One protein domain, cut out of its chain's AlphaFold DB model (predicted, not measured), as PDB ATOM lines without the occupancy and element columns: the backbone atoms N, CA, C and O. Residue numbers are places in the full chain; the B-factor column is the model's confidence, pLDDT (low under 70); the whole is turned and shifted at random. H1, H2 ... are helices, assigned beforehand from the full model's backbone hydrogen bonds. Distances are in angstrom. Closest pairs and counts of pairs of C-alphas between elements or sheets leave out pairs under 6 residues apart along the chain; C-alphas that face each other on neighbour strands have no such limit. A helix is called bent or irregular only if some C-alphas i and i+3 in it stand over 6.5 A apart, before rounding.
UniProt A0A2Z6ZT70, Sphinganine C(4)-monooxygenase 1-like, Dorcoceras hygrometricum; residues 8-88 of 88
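AT A GLANCE: This is residues 8 to 88 of the 88 residues of the protein "Sphinganine C(4)-monooxygenase 1-like" of Dorcoceras hygrometricum (UniProt A0A2Z6ZT70). A long helix, H3, and a shorter one, H1, run opposite ways as a narrow V, meeting at residues 8 to 16 of H1 and 62 to 73 of H3; the short H2 and its links bridge the open end, and residues 74 to 88 stick out beyond the meeting place. The printed part has 81 residues with three named helices, H1, H2, H3, and no named strand: all helix, extended, radius of gyration of the C-alphas 20.4 A, spans 69 by 22 by 14 A.

IN THESE COORDINATES: H3, residues 51 to 86, is 52.3 A long and ends at C-alpha 86 (11.383, -39.573, -10.187). H1, residues 8 to 31, is 37.2 A long and begins at C-alpha 8 (-5.123, -36.067, -28.339). H2 is residues 40 to 46, 9.9 A long. H1 has a kink of 25 degrees near residue 15 and is only just irregular: C-alphas 12 and 15 are 6.8 A apart.

HOW THE PARTS SIT: H3 touches H1 at a shallow tilt of 16 degrees; their closest C-alphas, Ala 66 and Thr 12, are 6.1 A apart. H2 is apart from H3, and only just from H1, at 8.1 A. Every O i to N i+4 pair is within hydrogen-bond range in H2 and H3, 17 of 20 in H1.

THE WHOLE: The farthest C-alphas, Val 34 and Ile 88, are 69.1 A apart. The printed part has no cut and no long link. The model's pLDDT is under 70 at residues 31, 33 to 34 and 41 to 45.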
ATOM      1  N   GLU A   8      -4.702 -37.369 -28.853       84.81
ATOM      2  CA  GLU A   8      -5.123 -36.067 -28.339       84.81
ATOM      3  C   GLU A   8      -5.944 -35.267 -29.358       84.81
ATOM      4  O   GLU A   8      -6.999 -34.699 -29.043       84.81
ATOM      5  N   TRP A   9      -5.483 -35.257 -30.609       86.38
ATOM      6  CA  TRP A   9      -6.187 -34.617 -31.715       86.38
ATOM      7  C   TRP A   9      -7.470 -35.369 -32.063       86.38
ATOM      8  O   TRP A   9      -8.520 -34.748 -32.247       86.38
ATOM      9  N   LEU A  10      -7.422 -36.703 -32.098       89.25
ATOM     10  CA  LEU A  10      -8.606 -37.518 -32.375       89.25
ATOM     11  C   LEU A  10      -9.690 -37.311 -31.309       89.25
ATOM     12  O   LEU A  10     -10.836 -37.025 -31.656       89.25
ATOM     13  N   GLY A  11      -9.330 -37.368 -30.026       86.69
ATOM     14  CA  GLY A  11     -10.269 -37.186 -28.917       86.69
ATOM     15  C   GLY A  11     -10.933 -35.805 -28.884       86.69
ATOM     16  O   GLY A  11     -12.076 -35.681 -28.447       86.69
ATOM     17  N   THR A  12     -10.254 -34.776 -29.397       90.00
ATOM     18  CA  THR A  12     -10.770 -33.400 -29.397       90.00
ATOM     19  C   THR A  12     -11.658 -33.109 -30.608       90.00
ATOM     20  O   THR A  12     -12.748 -32.558 -30.460       90.00
ATOM     21  N   PHE A  13     -11.220 -33.484 -31.814       89.38
ATOM     22  CA  PHE A  13     -11.862 -33.035 -33.055       89.38
ATOM     23  C   PHE A  13     -12.873 -34.024 -33.634       89.38
ATOM     24  O   PHE A  13     -13.832 -33.593 -34.277       89.38
ATOM     25  N   VAL A  14     -12.726 -35.332 -33.392       92.62
ATOM     26  CA  VAL A  14     -13.668 -36.336 -33.917       92.62
ATOM     27  C   VAL A  14     -15.108 -36.079 -33.446       92.62
ATOM     28  O   VAL A  14     -15.993 -36.041 -34.303       92.62
ATOM     29  N   PRO A  15     -15.390 -35.812 -32.153       91.06
ATOM     30  CA  PRO A  15     -16.757 -35.537 -31.700       91.06
ATOM     31  C   PRO A  15     -17.378 -34.298 -32.364       91.06
ATOM     32  O   PRO A  15     -18.567 -34.292 -32.684       91.06
ATOM     33  N   ILE A  16     -16.564 -33.266 -32.623       93.31
ATOM     34  CA  ILE A  16     -16.983 -32.024 -33.290       93.31
ATOM     35  C   ILE A  16     -17.378 -32.315 -34.739       93.31
ATOM     36  O   ILE A  16     -18.449 -31.910 -35.190       93.31
ATOM     37  N   ILE A  17     -16.532 -33.048 -35.467       93.94
ATOM     38  CA  ILE A  17     -16.787 -33.419 -36.863       93.94
ATOM     39  C   ILE A  17     -18.057 -34.266 -36.962       93.94
ATOM     40  O   ILE A  17     -18.922 -33.975 -37.785       93.94
ATOM     41  N   VAL A  18     -18.201 -35.276 -36.098       95.44
ATOM     42  CA  VAL A  18     -19.378 -36.156 -36.077       95.44
ATOM     43  C   VAL A  18     -20.661 -35.356 -35.849       95.44
ATOM     44  O   VAL A  18     -21.639 -35.568 -36.566       95.44
ATOM     45  N   TYR A  19     -20.649 -34.395 -34.919       94.31
ATOM     46  CA  TYR A  19     -21.790 -33.509 -34.686       94.31
ATOM     47  C   TYR A  19     -22.206 -32.760 -35.960       94.31
ATOM     48  O   TYR A  19     -23.388 -32.747 -36.316       94.31
ATOM     49  N   TRP A  20     -21.249 -32.151 -36.664       95.06
ATOM     50  CA  TRP A  20     -21.535 -31.343 -37.852       95.06
ATOM     51  C   TRP A  20     -21.958 -32.186 -39.050       95.06
ATOM     52  O   TRP A  20     -22.877 -31.793 -39.764       95.06
ATOM     53  N   VAL A  21     -21.348 -33.357 -39.240       95.56
ATOM     54  CA  VAL A  21     -21.763 -34.310 -40.277       95.56
ATOM     55  C   VAL A  21     -23.205 -34.744 -40.036       95.56
ATOM     56  O   VAL A  21     -24.029 -34.637 -40.940       95.56
ATOM     57  N   TYR A  22     -23.543 -35.156 -38.814       92.31
ATOM     58  CA  TYR A  22     -24.894 -35.610 -38.491       92.31
ATOM     59  C   TYR A  22     -25.932 -34.485 -38.623       92.31
ATOM     60  O   TYR A  22     -26.987 -34.664 -39.230       92.31
ATOM     61  N   SER A  23     -25.603 -33.293 -38.122       89.31
ATOM     62  CA  SER A  23     -26.462 -32.108 -38.231       89.31
ATOM     63  C   SER A  23     -26.659 -31.679 -39.688       89.31
ATOM     64  O   SER A  23     -27.774 -31.363 -40.101       89.31
ATOM     65  N   GLY A  24     -25.593 -31.717 -40.490       90.12
ATOM     66  CA  GLY A  24     -25.636 -31.421 -41.920       90.12
ATOM     67  C   GLY A  24     -26.481 -32.431 -42.690       90.12
ATOM     68  O   GLY A  24     -27.326 -32.032 -43.487       90.12
ATOM     69  N   MET A  25     -26.333 -33.727 -42.399       90.19
ATOM     70  CA  MET A  25     -27.175 -34.778 -42.978       90.19
ATOM     71  C   MET A  25     -28.657 -34.563 -42.649       90.19
ATOM     72  O   MET A  25     -29.498 -34.664 -43.544       90.19
ATOM     73  N   TYR A  26     -28.982 -34.222 -41.398       84.25
ATOM     74  CA  TYR A  26     -30.354 -33.908 -40.990       84.25
ATOM     75  C   TYR A  26     -30.928 -32.713 -41.767       84.25
ATOM     76  O   TYR A  26     -32.078 -32.745 -42.208       84.25
ATOM     77  N   GLU A  27     -30.124 -31.672 -41.986       84.00
ATOM     78  CA  GLU A  27     -30.563 -30.498 -42.742       84.00
ATOM     79  C   GLU A  27     -30.729 -30.801 -44.243       84.00
ATOM     80  O   GLU A  27     -31.708 -30.360 -44.841       84.00
ATOM     81  N   MET A  28     -29.853 -31.620 -44.840       85.12
ATOM     82  CA  MET A  28     -29.956 -32.062 -46.243       85.12
ATOM     83  C   MET A  28     -31.211 -32.908 -46.503       85.12
ATOM     84  O   MET A  28     -31.907 -32.716 -47.505       85.12
ATOM     85  N   LEU A  29     -31.537 -33.809 -45.572       81.00
ATOM     86  CA  LEU A  29     -32.774 -34.599 -45.590       81.00
ATOM     87  C   LEU A  29     -34.024 -33.740 -45.342       81.00
ATOM     88  O   LEU A  29     -35.142 -34.197 -45.556       81.00
ATOM     89  N   GLY A  30     -33.846 -32.478 -44.952       70.38
ATOM     90  CA  GLY A  30     -34.909 -31.501 -44.767       70.38
ATOM     91  C   GLY A  30     -35.796 -31.250 -45.979       70.38
ATOM     92  O   GLY A  30     -36.948 -30.879 -45.810       70.38
ATOM     93  N   SER A  31     -35.282 -31.470 -47.190       66.94
ATOM     94  CA  SER A  31     -36.056 -31.335 -48.433       66.94
ATOM     95  C   SER A  31     -37.082 -32.459 -48.645       66.94
ATOM     96  O   SER A  31     -37.983 -32.327 -49.471       66.94
ATOM     97  N   LEU A  32     -36.986 -33.550 -47.877       76.25
ATOM     98  CA  LEU A  32     -37.893 -34.698 -47.916       76.25
ATOM     99  C   LEU A  32     -39.095 -34.510 -46.976       76.25
ATOM    100  O   LEU A  32     -39.521 -35.455 -46.313       76.25
ATOM    101  N   ASP A  33     -39.656 -33.295 -46.924       67.94
ATOM    102  CA  ASP A  33     -40.779 -32.935 -46.042       67.94
ATOM    103  C   ASP A  33     -41.990 -33.883 -46.188       67.94
ATOM    104  O   ASP A  33     -42.705 -34.118 -45.219       67.94
ATOM    105  N   VAL A  34     -42.167 -34.506 -47.362       69.00
ATOM    106  CA  VAL A  34     -43.217 -35.507 -47.661       69.00
ATOM    107  C   VAL A  34     -43.130 -36.771 -46.794       69.00
ATOM    108  O   VAL A  34     -44.142 -37.432 -46.581       69.00
ATOM    109  N   TYR A  35     -41.948 -37.115 -46.282       71.19
ATOM    110  CA  TYR A  35     -41.735 -38.318 -45.469       71.19
ATOM    111  C   TYR A  35     -41.681 -38.026 -43.961       71.19
ATOM    112  O   TYR A  35     -41.468 -38.941 -43.165       71.19
ATOM    113  N   ARG A  36     -41.853 -36.763 -43.544       72.75
ATOM    114  CA  ARG A  36     -41.812 -36.367 -42.131       72.75
ATOM    115  C   ARG A  36     -43.180 -36.539 -41.475       72.75
ATOM    116  O   ARG A  36     -44.201 -36.160 -42.035       72.75
ATOM    117  N   LEU A  37     -43.185 -37.051 -40.243       74.69
ATOM    118  CA  LEU A  37     -44.405 -37.203 -39.442       74.69
ATOM    119  C   LEU A  37     -44.973 -35.846 -38.970       74.69
ATOM    120  O   LEU A  37     -46.180 -35.715 -38.809       74.69
ATOM    121  N   HIS A  38     -44.106 -34.844 -38.779       71.38
ATOM    122  CA  HIS A  38     -44.472 -33.456 -38.481       71.38
ATOM    123  C   HIS A  38     -43.804 -32.509 -39.475       71.38
ATOM    124  O   HIS A  38     -42.617 -32.662 -39.808       71.38
ATOM    125  N   SER A  39     -44.557 -31.505 -39.926       71.44
ATOM    126  CA  SER A  39     -44.017 -30.479 -40.815       71.44
ATOM    127  C   SER A  39     -42.915 -29.687 -40.103       71.44
ATOM    128  O   SER A  39     -43.007 -29.415 -38.905       71.44
ATOM    129  N   ARG A  40     -41.874 -29.268 -40.836       71.00
ATOM    130  CA  ARG A  40     -40.836 -28.366 -40.298       71.00
ATOM    131  C   ARG A  40     -41.425 -27.109 -39.657       71.00
ATOM    132  O   ARG A  40     -40.896 -26.622 -38.669       71.00
ATOM    133  N   LYS A  41     -42.542 -26.624 -40.202       67.31
ATOM    134  CA  LYS A  41     -43.232 -25.420 -39.742       67.31
ATOM    135  C   LYS A  41     -43.816 -25.581 -38.335       67.31
ATOM    136  O   LYS A  41     -43.606 -24.711 -37.504       67.31
ATOM    137  N   GLU A  42     -44.468 -26.709 -38.048       67.88
ATOM    138  CA  GLU A  42     -44.958 -27.014 -36.694       67.88
ATOM    139  C   GLU A  42     -43.816 -27.233 -35.696       67.88
ATOM    140  O   GLU A  42     -43.932 -26.866 -34.527       67.88
ATOM    141  N   GLU A  43     -42.710 -27.834 -36.144       68.06
ATOM    142  CA  GLU A  43     -41.521 -28.039 -35.314       68.06
ATOM    143  C   GLU A  43     -40.856 -26.705 -34.954       68.06
ATOM    144  O   GLU A  43     -40.564 -26.468 -33.785       68.06
ATOM    145  N   ASP A  44     -40.676 -25.813 -35.933       69.56
ATOM    146  CA  ASP A  44     -40.092 -24.482 -35.742       69.56
ATOM    147  C   ASP A  44     -41.020 -23.553 -34.929       69.56
ATOM    148  O   ASP A  44     -40.524 -22.748 -34.146       69.56
ATOM    149  N   GLU A  45     -42.349 -23.684 -35.047       69.06
ATOM    150  CA  GLU A  45     -43.322 -22.953 -34.212       69.06
ATOM    151  C   GLU A  45     -43.323 -23.427 -32.750       69.06
ATOM    152  O   GLU A  45     -43.529 -22.627 -31.835       69.06
ATOM    153  N   LYS A  46     -43.071 -24.720 -32.509       71.50
ATOM    154  CA  LYS A  46     -42.909 -25.273 -31.153       71.50
ATOM    155  C   LYS A  46     -41.498 -25.104 -30.601       71.50
ATOM    156  O   LYS A  46     -41.297 -25.238 -29.391       71.50
ATOM    157  N   ASN A  47     -40.519 -24.825 -31.457       76.12
ATOM    158  CA  ASN A  47     -39.148 -24.627 -31.040       76.12
ATOM    159  C   ASN A  47     -38.985 -23.237 -30.417       76.12
ATOM    160  O   ASN A  47     -38.895 -22.218 -31.099       76.12
ATOM    161  N   LEU A  48     -38.899 -23.213 -29.089       71.69
ATOM    162  CA  LEU A  48     -38.721 -21.987 -28.312       71.69
ATOM    163  C   LEU A  48     -37.377 -21.288 -28.595       71.69
ATOM    164  O   LEU A  48     -37.220 -20.120 -28.242       71.69
ATOM    165  N   VAL A  49     -36.406 -21.980 -29.209       78.62
ATOM    166  CA  VAL A  49     -35.055 -21.457 -29.447       78.62
ATOM    167  C   VAL A  49     -34.736 -21.409 -30.946       78.62
ATOM    168  O   VAL A  49     -34.707 -22.445 -31.612       78.62
ATOM    169  N   PRO A  50     -34.396 -20.230 -31.500       83.06
ATOM    170  CA  PRO A  50     -33.974 -20.121 -32.891       83.06
ATOM    171  C   PRO A  50     -32.735 -20.980 -33.177       83.06
ATOM    172  O   PRO A  50     -31.765 -20.950 -32.418       83.06
ATOM    173  N   LYS A  51     -32.691 -21.652 -34.336       83.50
ATOM    174  CA  LYS A  51     -31.527 -22.460 -34.770       83.50
ATOM    175  C   LYS A  51     -30.197 -21.693 -34.697       83.50
ATOM    176  O   LYS A  51     -29.164 -22.267 -34.370       83.50
ATOM    177  N   LYS A  52     -30.220 -20.379 -34.952       84.25
ATOM    178  CA  LYS A  52     -29.042 -19.500 -34.836       84.25
ATOM    179  C   LYS A  52     -28.485 -19.438 -33.409       84.25
ATOM    180  O   LYS A  52     -27.271 -19.411 -33.244       84.25
ATOM    181  N   GLU A  53     -29.351 -19.430 -32.399       90.25
ATOM    182  CA  GLU A  53     -28.937 -19.431 -30.992       90.25
ATOM    183  C   GLU A  53     -28.390 -20.800 -30.578       90.25
ATOM    184  O   GLU A  53     -27.371 -20.872 -29.894       90.25
ATOM    185  N   VAL A  54     -28.976 -21.889 -31.093       89.94
ATOM    186  CA  VAL A  54     -28.438 -23.246 -30.908       89.94
ATOM    187  C   VAL A  54     -27.021 -23.356 -31.478       89.94
ATOM    188  O   VAL A  54     -26.118 -23.809 -30.782       89.94
ATOM    189  N   VAL A  55     -26.794 -22.879 -32.707       92.44
ATOM    190  CA  VAL A  55     -25.462 -22.903 -33.343       92.44
ATOM    191  C   VAL A  55     -24.438 -22.110 -32.529       92.44
ATOM    192  O   VAL A  55     -23.334 -22.600 -32.301       92.44
ATOM    193  N   LYS A  56     -24.793 -20.915 -32.038       92.50
ATOM    194  CA  LYS A  56     -23.911 -20.135 -31.151       92.50
ATOM    195  C   LYS A  56     -23.573 -20.899 -29.871       92.50
ATOM    196  O   LYS A  56     -22.410 -20.935 -29.479       92.50
ATOM    197  N   GLY A  57     -24.574 -21.520 -29.244       94.19
ATOM    198  CA  GLY A  57     -24.385 -22.328 -28.040       94.19
ATOM    199  C   GLY A  57     -23.439 -23.504 -28.275       94.19
ATOM    200  O   GLY A  57     -22.519 -23.719 -27.490       94.19
ATOM    201  N   VAL A  58     -23.604 -24.216 -29.390       94.88
ATOM    202  CA  VAL A  58     -22.748 -25.349 -29.759       94.88
ATOM    203  C   VAL A  58     -21.315 -24.903 -30.035       94.88
ATOM    204  O   VAL A  58     -20.383 -25.532 -29.542       94.88
ATOM    205  N   LEU A  59     -21.114 -23.801 -30.762       95.88
ATOM    206  CA  LEU A  59     -19.772 -23.267 -31.016       95.88
ATOM    207  C   LEU A  59     -19.068 -22.863 -29.717       95.88
ATOM    208  O   LEU A  59     -17.888 -23.164 -29.539       95.88
ATOM    209  N   LEU A  60     -19.792 -22.234 -28.785       96.69
ATOM    210  CA  LEU A  60     -19.257 -21.902 -27.465       96.69
ATOM    211  C   LEU A  60     -18.866 -23.164 -26.684       96.69
ATOM    212  O   LEU A  60     -17.775 -23.228 -26.124       96.69
ATOM    213  N   GLN A  61     -19.728 -24.183 -26.673       95.12
ATOM    214  CA  GLN A  61     -19.447 -25.454 -26.003       95.12
ATOM    215  C   GLN A  61     -18.236 -26.172 -26.610       95.12
ATOM    216  O   GLN A  61     -17.381 -26.644 -25.867       95.12
ATOM    217  N   GLN A  62     -18.117 -26.214 -27.937       95.31
ATOM    218  CA  GLN A  62     -16.982 -26.835 -28.627       95.31
ATOM    219  C   GLN A  62     -15.670 -26.078 -28.369       95.31
ATOM    220  O   GLN A  62     -14.633 -26.707 -28.169       95.31
ATOM    221  N   ALA A  63     -15.709 -24.743 -28.293       94.75
ATOM    222  CA  ALA A  63     -14.552 -23.935 -27.909       94.75
ATOM    223  C   ALA A  63     -14.105 -24.228 -26.466       94.75
ATOM    224  O   ALA A  63     -12.915 -24.420 -26.211       94.75
ATOM    225  N   LEU A  64     -15.056 -24.325 -25.531       96.06
ATOM    226  CA  LEU A  64     -14.771 -24.714 -24.150       96.06
ATOM    227  C   LEU A  64     -14.231 -26.148 -24.063       96.06
ATOM    228  O   LEU A  64     -13.264 -26.384 -23.344       96.06
ATOM    229  N   GLN A  65     -14.795 -27.091 -24.820       93.12
ATOM    230  CA  GLN A  65     -14.316 -28.473 -24.879       93.12
ATOM    231  C   GLN A  65     -12.868 -28.543 -25.377       93.12
ATOM    232  O   GLN A  65     -12.045 -29.208 -24.751       93.12
ATOM    233  N   ALA A  66     -12.536 -27.833 -26.458       92.31
ATOM    234  CA  ALA A  66     -11.175 -27.785 -26.988       92.31
ATOM    235  C   ALA A  66     -10.187 -27.152 -25.992       92.31
ATOM    236  O   ALA A  66      -9.070 -27.647 -25.826       92.31
ATOM    237  N   LEU A  67     -10.609 -26.096 -25.288       94.69
ATOM    238  CA  LEU A  67      -9.811 -25.453 -24.244       94.69
ATOM    239  C   LEU A  67      -9.531 -26.412 -23.081       94.69
ATOM    240  O   LEU A  67      -8.379 -26.590 -22.691       94.69
ATOM    241  N   VAL A  68     -10.572 -27.056 -22.549       94.31
ATOM    242  CA  VAL A  68     -10.448 -28.011 -21.440       94.31
ATOM    243  C   VAL A  68      -9.572 -29.198 -21.842       94.31
ATOM    244  O   VAL A  68      -8.672 -29.560 -21.089       94.31
ATOM    245  N   ALA A  69      -9.773 -29.763 -23.036       92.12
ATOM    246  CA  ALA A  69      -8.941 -30.848 -23.553       92.12
ATOM    247  C   ALA A  69      -7.462 -30.435 -23.634       92.12
ATOM    248  O   ALA A  69      -6.596 -31.153 -23.140       92.12
ATOM    249  N   SER A  70      -7.173 -29.243 -24.164       90.88
ATOM    250  CA  SER A  70      -5.804 -28.719 -24.264       90.88
ATOM    251  C   SER A  70      -5.129 -28.594 -22.893       90.88
ATOM    252  O   SER A  70      -3.979 -29.001 -22.730       90.88
ATOM    253  N   ILE A  71      -5.851 -28.086 -21.886       94.56
ATOM    254  CA  ILE A  71      -5.341 -27.976 -20.511       94.56
ATOM    255  C   ILE A  71      -5.073 -29.364 -19.921       94.56
ATOM    256  O   ILE A  71      -4.010 -29.588 -19.347       94.56
ATOM    257  N   LEU A  72      -6.007 -30.308 -20.078       93.06
ATOM    258  CA  LEU A  72      -5.846 -31.672 -19.567       93.06
ATOM    259  C   LEU A  72      -4.627 -32.370 -20.173       93.06
ATOM    260  O   LEU A  72      -3.873 -33.018 -19.446       93.06
ATOM    261  N   TYR A  73      -4.391 -32.207 -21.475       90.75
ATOM    262  CA  TYR A  73      -3.212 -32.774 -22.124       90.75
ATOM    263  C   TYR A  73      -1.912 -32.113 -21.665       90.75
ATOM    264  O   TYR A  73      -0.938 -32.822 -21.415       90.75
ATOM    265  N   ALA A  74      -1.903 -30.792 -21.464       90.94
ATOM    266  CA  ALA A  74      -0.746 -30.099 -20.903       90.94
ATOM    267  C   ALA A  74      -0.406 -30.614 -19.491       90.94
ATOM    268  O   ALA A  74       0.748 -30.931 -19.209       90.94
ATOM    269  N   VAL A  75      -1.412 -30.778 -18.626       94.38
ATOM    270  CA  VAL A  75      -1.230 -31.327 -17.270       94.38
ATOM    271  C   VAL A  75      -0.735 -32.773 -17.314       94.38
ATOM    272  O   VAL A  75       0.199 -33.118 -16.593       94.38
ATOM    273  N   LYS A  76      -1.319 -33.612 -18.179       91.69
ATOM    274  CA  LYS A  76      -0.881 -35.002 -18.375       91.69
ATOM    275  C   LYS A  76       0.589 -35.070 -18.798       91.69
ATOM    276  O   LYS A  76       1.322 -35.899 -18.268       91.69
ATOM    277  N   SER A  77       1.018 -34.197 -19.711       90.38
ATOM    278  CA  SER A  77       2.417 -34.128 -20.153       90.38
ATOM    279  C   SER A  77       3.352 -33.809 -18.989       90.38
ATOM    280  O   SER A  77       4.294 -34.553 -18.749       90.38
ATOM    281  N   ILE A  78       3.040 -32.763 -18.214       93.00
ATOM    282  CA  ILE A  78       3.854 -32.341 -17.063       93.00
ATOM    283  C   ILE A  78       3.957 -33.458 -16.018       93.00
ATOM    284  O   ILE A  78       5.028 -33.708 -15.472       93.00
ATOM    285  N   TYR A  79       2.843 -34.135 -15.728       92.25
ATOM    286  CA  TYR A  79       2.820 -35.242 -14.776       92.25
ATOM    287  C   TYR A  79       3.684 -36.422 -15.235       92.25
ATOM    288  O   TYR A  79       4.440 -36.975 -14.436       92.25
ATOM    289  N   ASN A  80       3.598 -36.787 -16.517       91.38
ATOM    290  CA  ASN A  80       4.408 -37.861 -17.084       91.38
ATOM    291  C   ASN A  80       5.905 -37.529 -17.020       91.38
ATOM    292  O   ASN A  80       6.690 -38.386 -16.620       91.38
ATOM    293  N   ASP A  81       6.287 -36.290 -17.349       91.19
ATOM    294  CA  ASP A  81       7.677 -35.832 -17.249       91.19
ATOM    295  C   ASP A  81       8.181 -35.898 -15.799       91.19
ATOM    296  O   ASP A  81       9.290 -36.363 -15.542       91.19
ATOM    297  N   PHE A  82       7.354 -35.489 -14.831       91.88
ATOM    298  CA  PHE A  82       7.694 -35.561 -13.409       91.88
ATOM    299  C   PHE A  82       7.912 -37.001 -12.924       91.88
ATOM    300  O   PHE A  82       8.896 -37.261 -12.233       91.88
ATOM    301  N   ILE A  83       7.027 -37.937 -13.287       89.81
ATOM    302  CA  ILE A  83       7.200 -39.351 -12.923       89.81
ATOM    303  C   ILE A  83       8.496 -39.905 -13.503       89.81
ATOM    304  O   ILE A  83       9.274 -40.514 -12.771       89.81
ATOM    305  N   LEU A  84       8.759 -39.644 -14.781       88.44
ATOM    306  CA  LEU A  84       9.947 -40.158 -15.455       88.44
ATOM    307  C   LEU A  84      11.242 -39.641 -14.809       88.44
ATOM    308  O   LEU A  84      12.219 -40.375 -14.726       88.44
ATOM    309  N   LEU A  85      11.235 -38.409 -14.291       88.38
ATOM    310  CA  LEU A  85      12.342 -37.846 -13.513       88.38
ATOM    311  C   LEU A  85      12.466 -38.435 -12.099       88.38
ATOM    312  O   LEU A  85      13.555 -38.408 -11.538       88.38
ATOM    313  N   SER A  86      11.377 -38.936 -11.514       86.81
ATOM    314  CA  SER A  86      11.383 -39.573 -10.187       86.81
ATOM    315  C   SER A  86      11.822 -41.043 -10.204       86.81
ATOM    316  O   SER A  86      12.141 -41.593  -9.152       86.81
ATOM    317  N   GLU A  87      11.820 -41.674 -11.383       86.19
ATOM    318  CA  GLU A  87      12.225 -43.070 -11.599       86.19
ATOM    319  C   GLU A  87      13.713 -43.234 -11.991       86.19
ATOM    320  O   GLU A  87      14.185 -44.369 -12.092       86.19
ATOM    321  N   ILE A  88      14.449 -42.131 -12.197       72.12
ATOM    322  CA  ILE A  88      15.903 -42.083 -12.483       72.12
ATOM    323  C   ILE A  88      16.679 -41.807 -11.192       72.12
ATOM    324  O   ILE A  88      17.714 -42.481 -10.979       72.12
TER     325      ILE A  88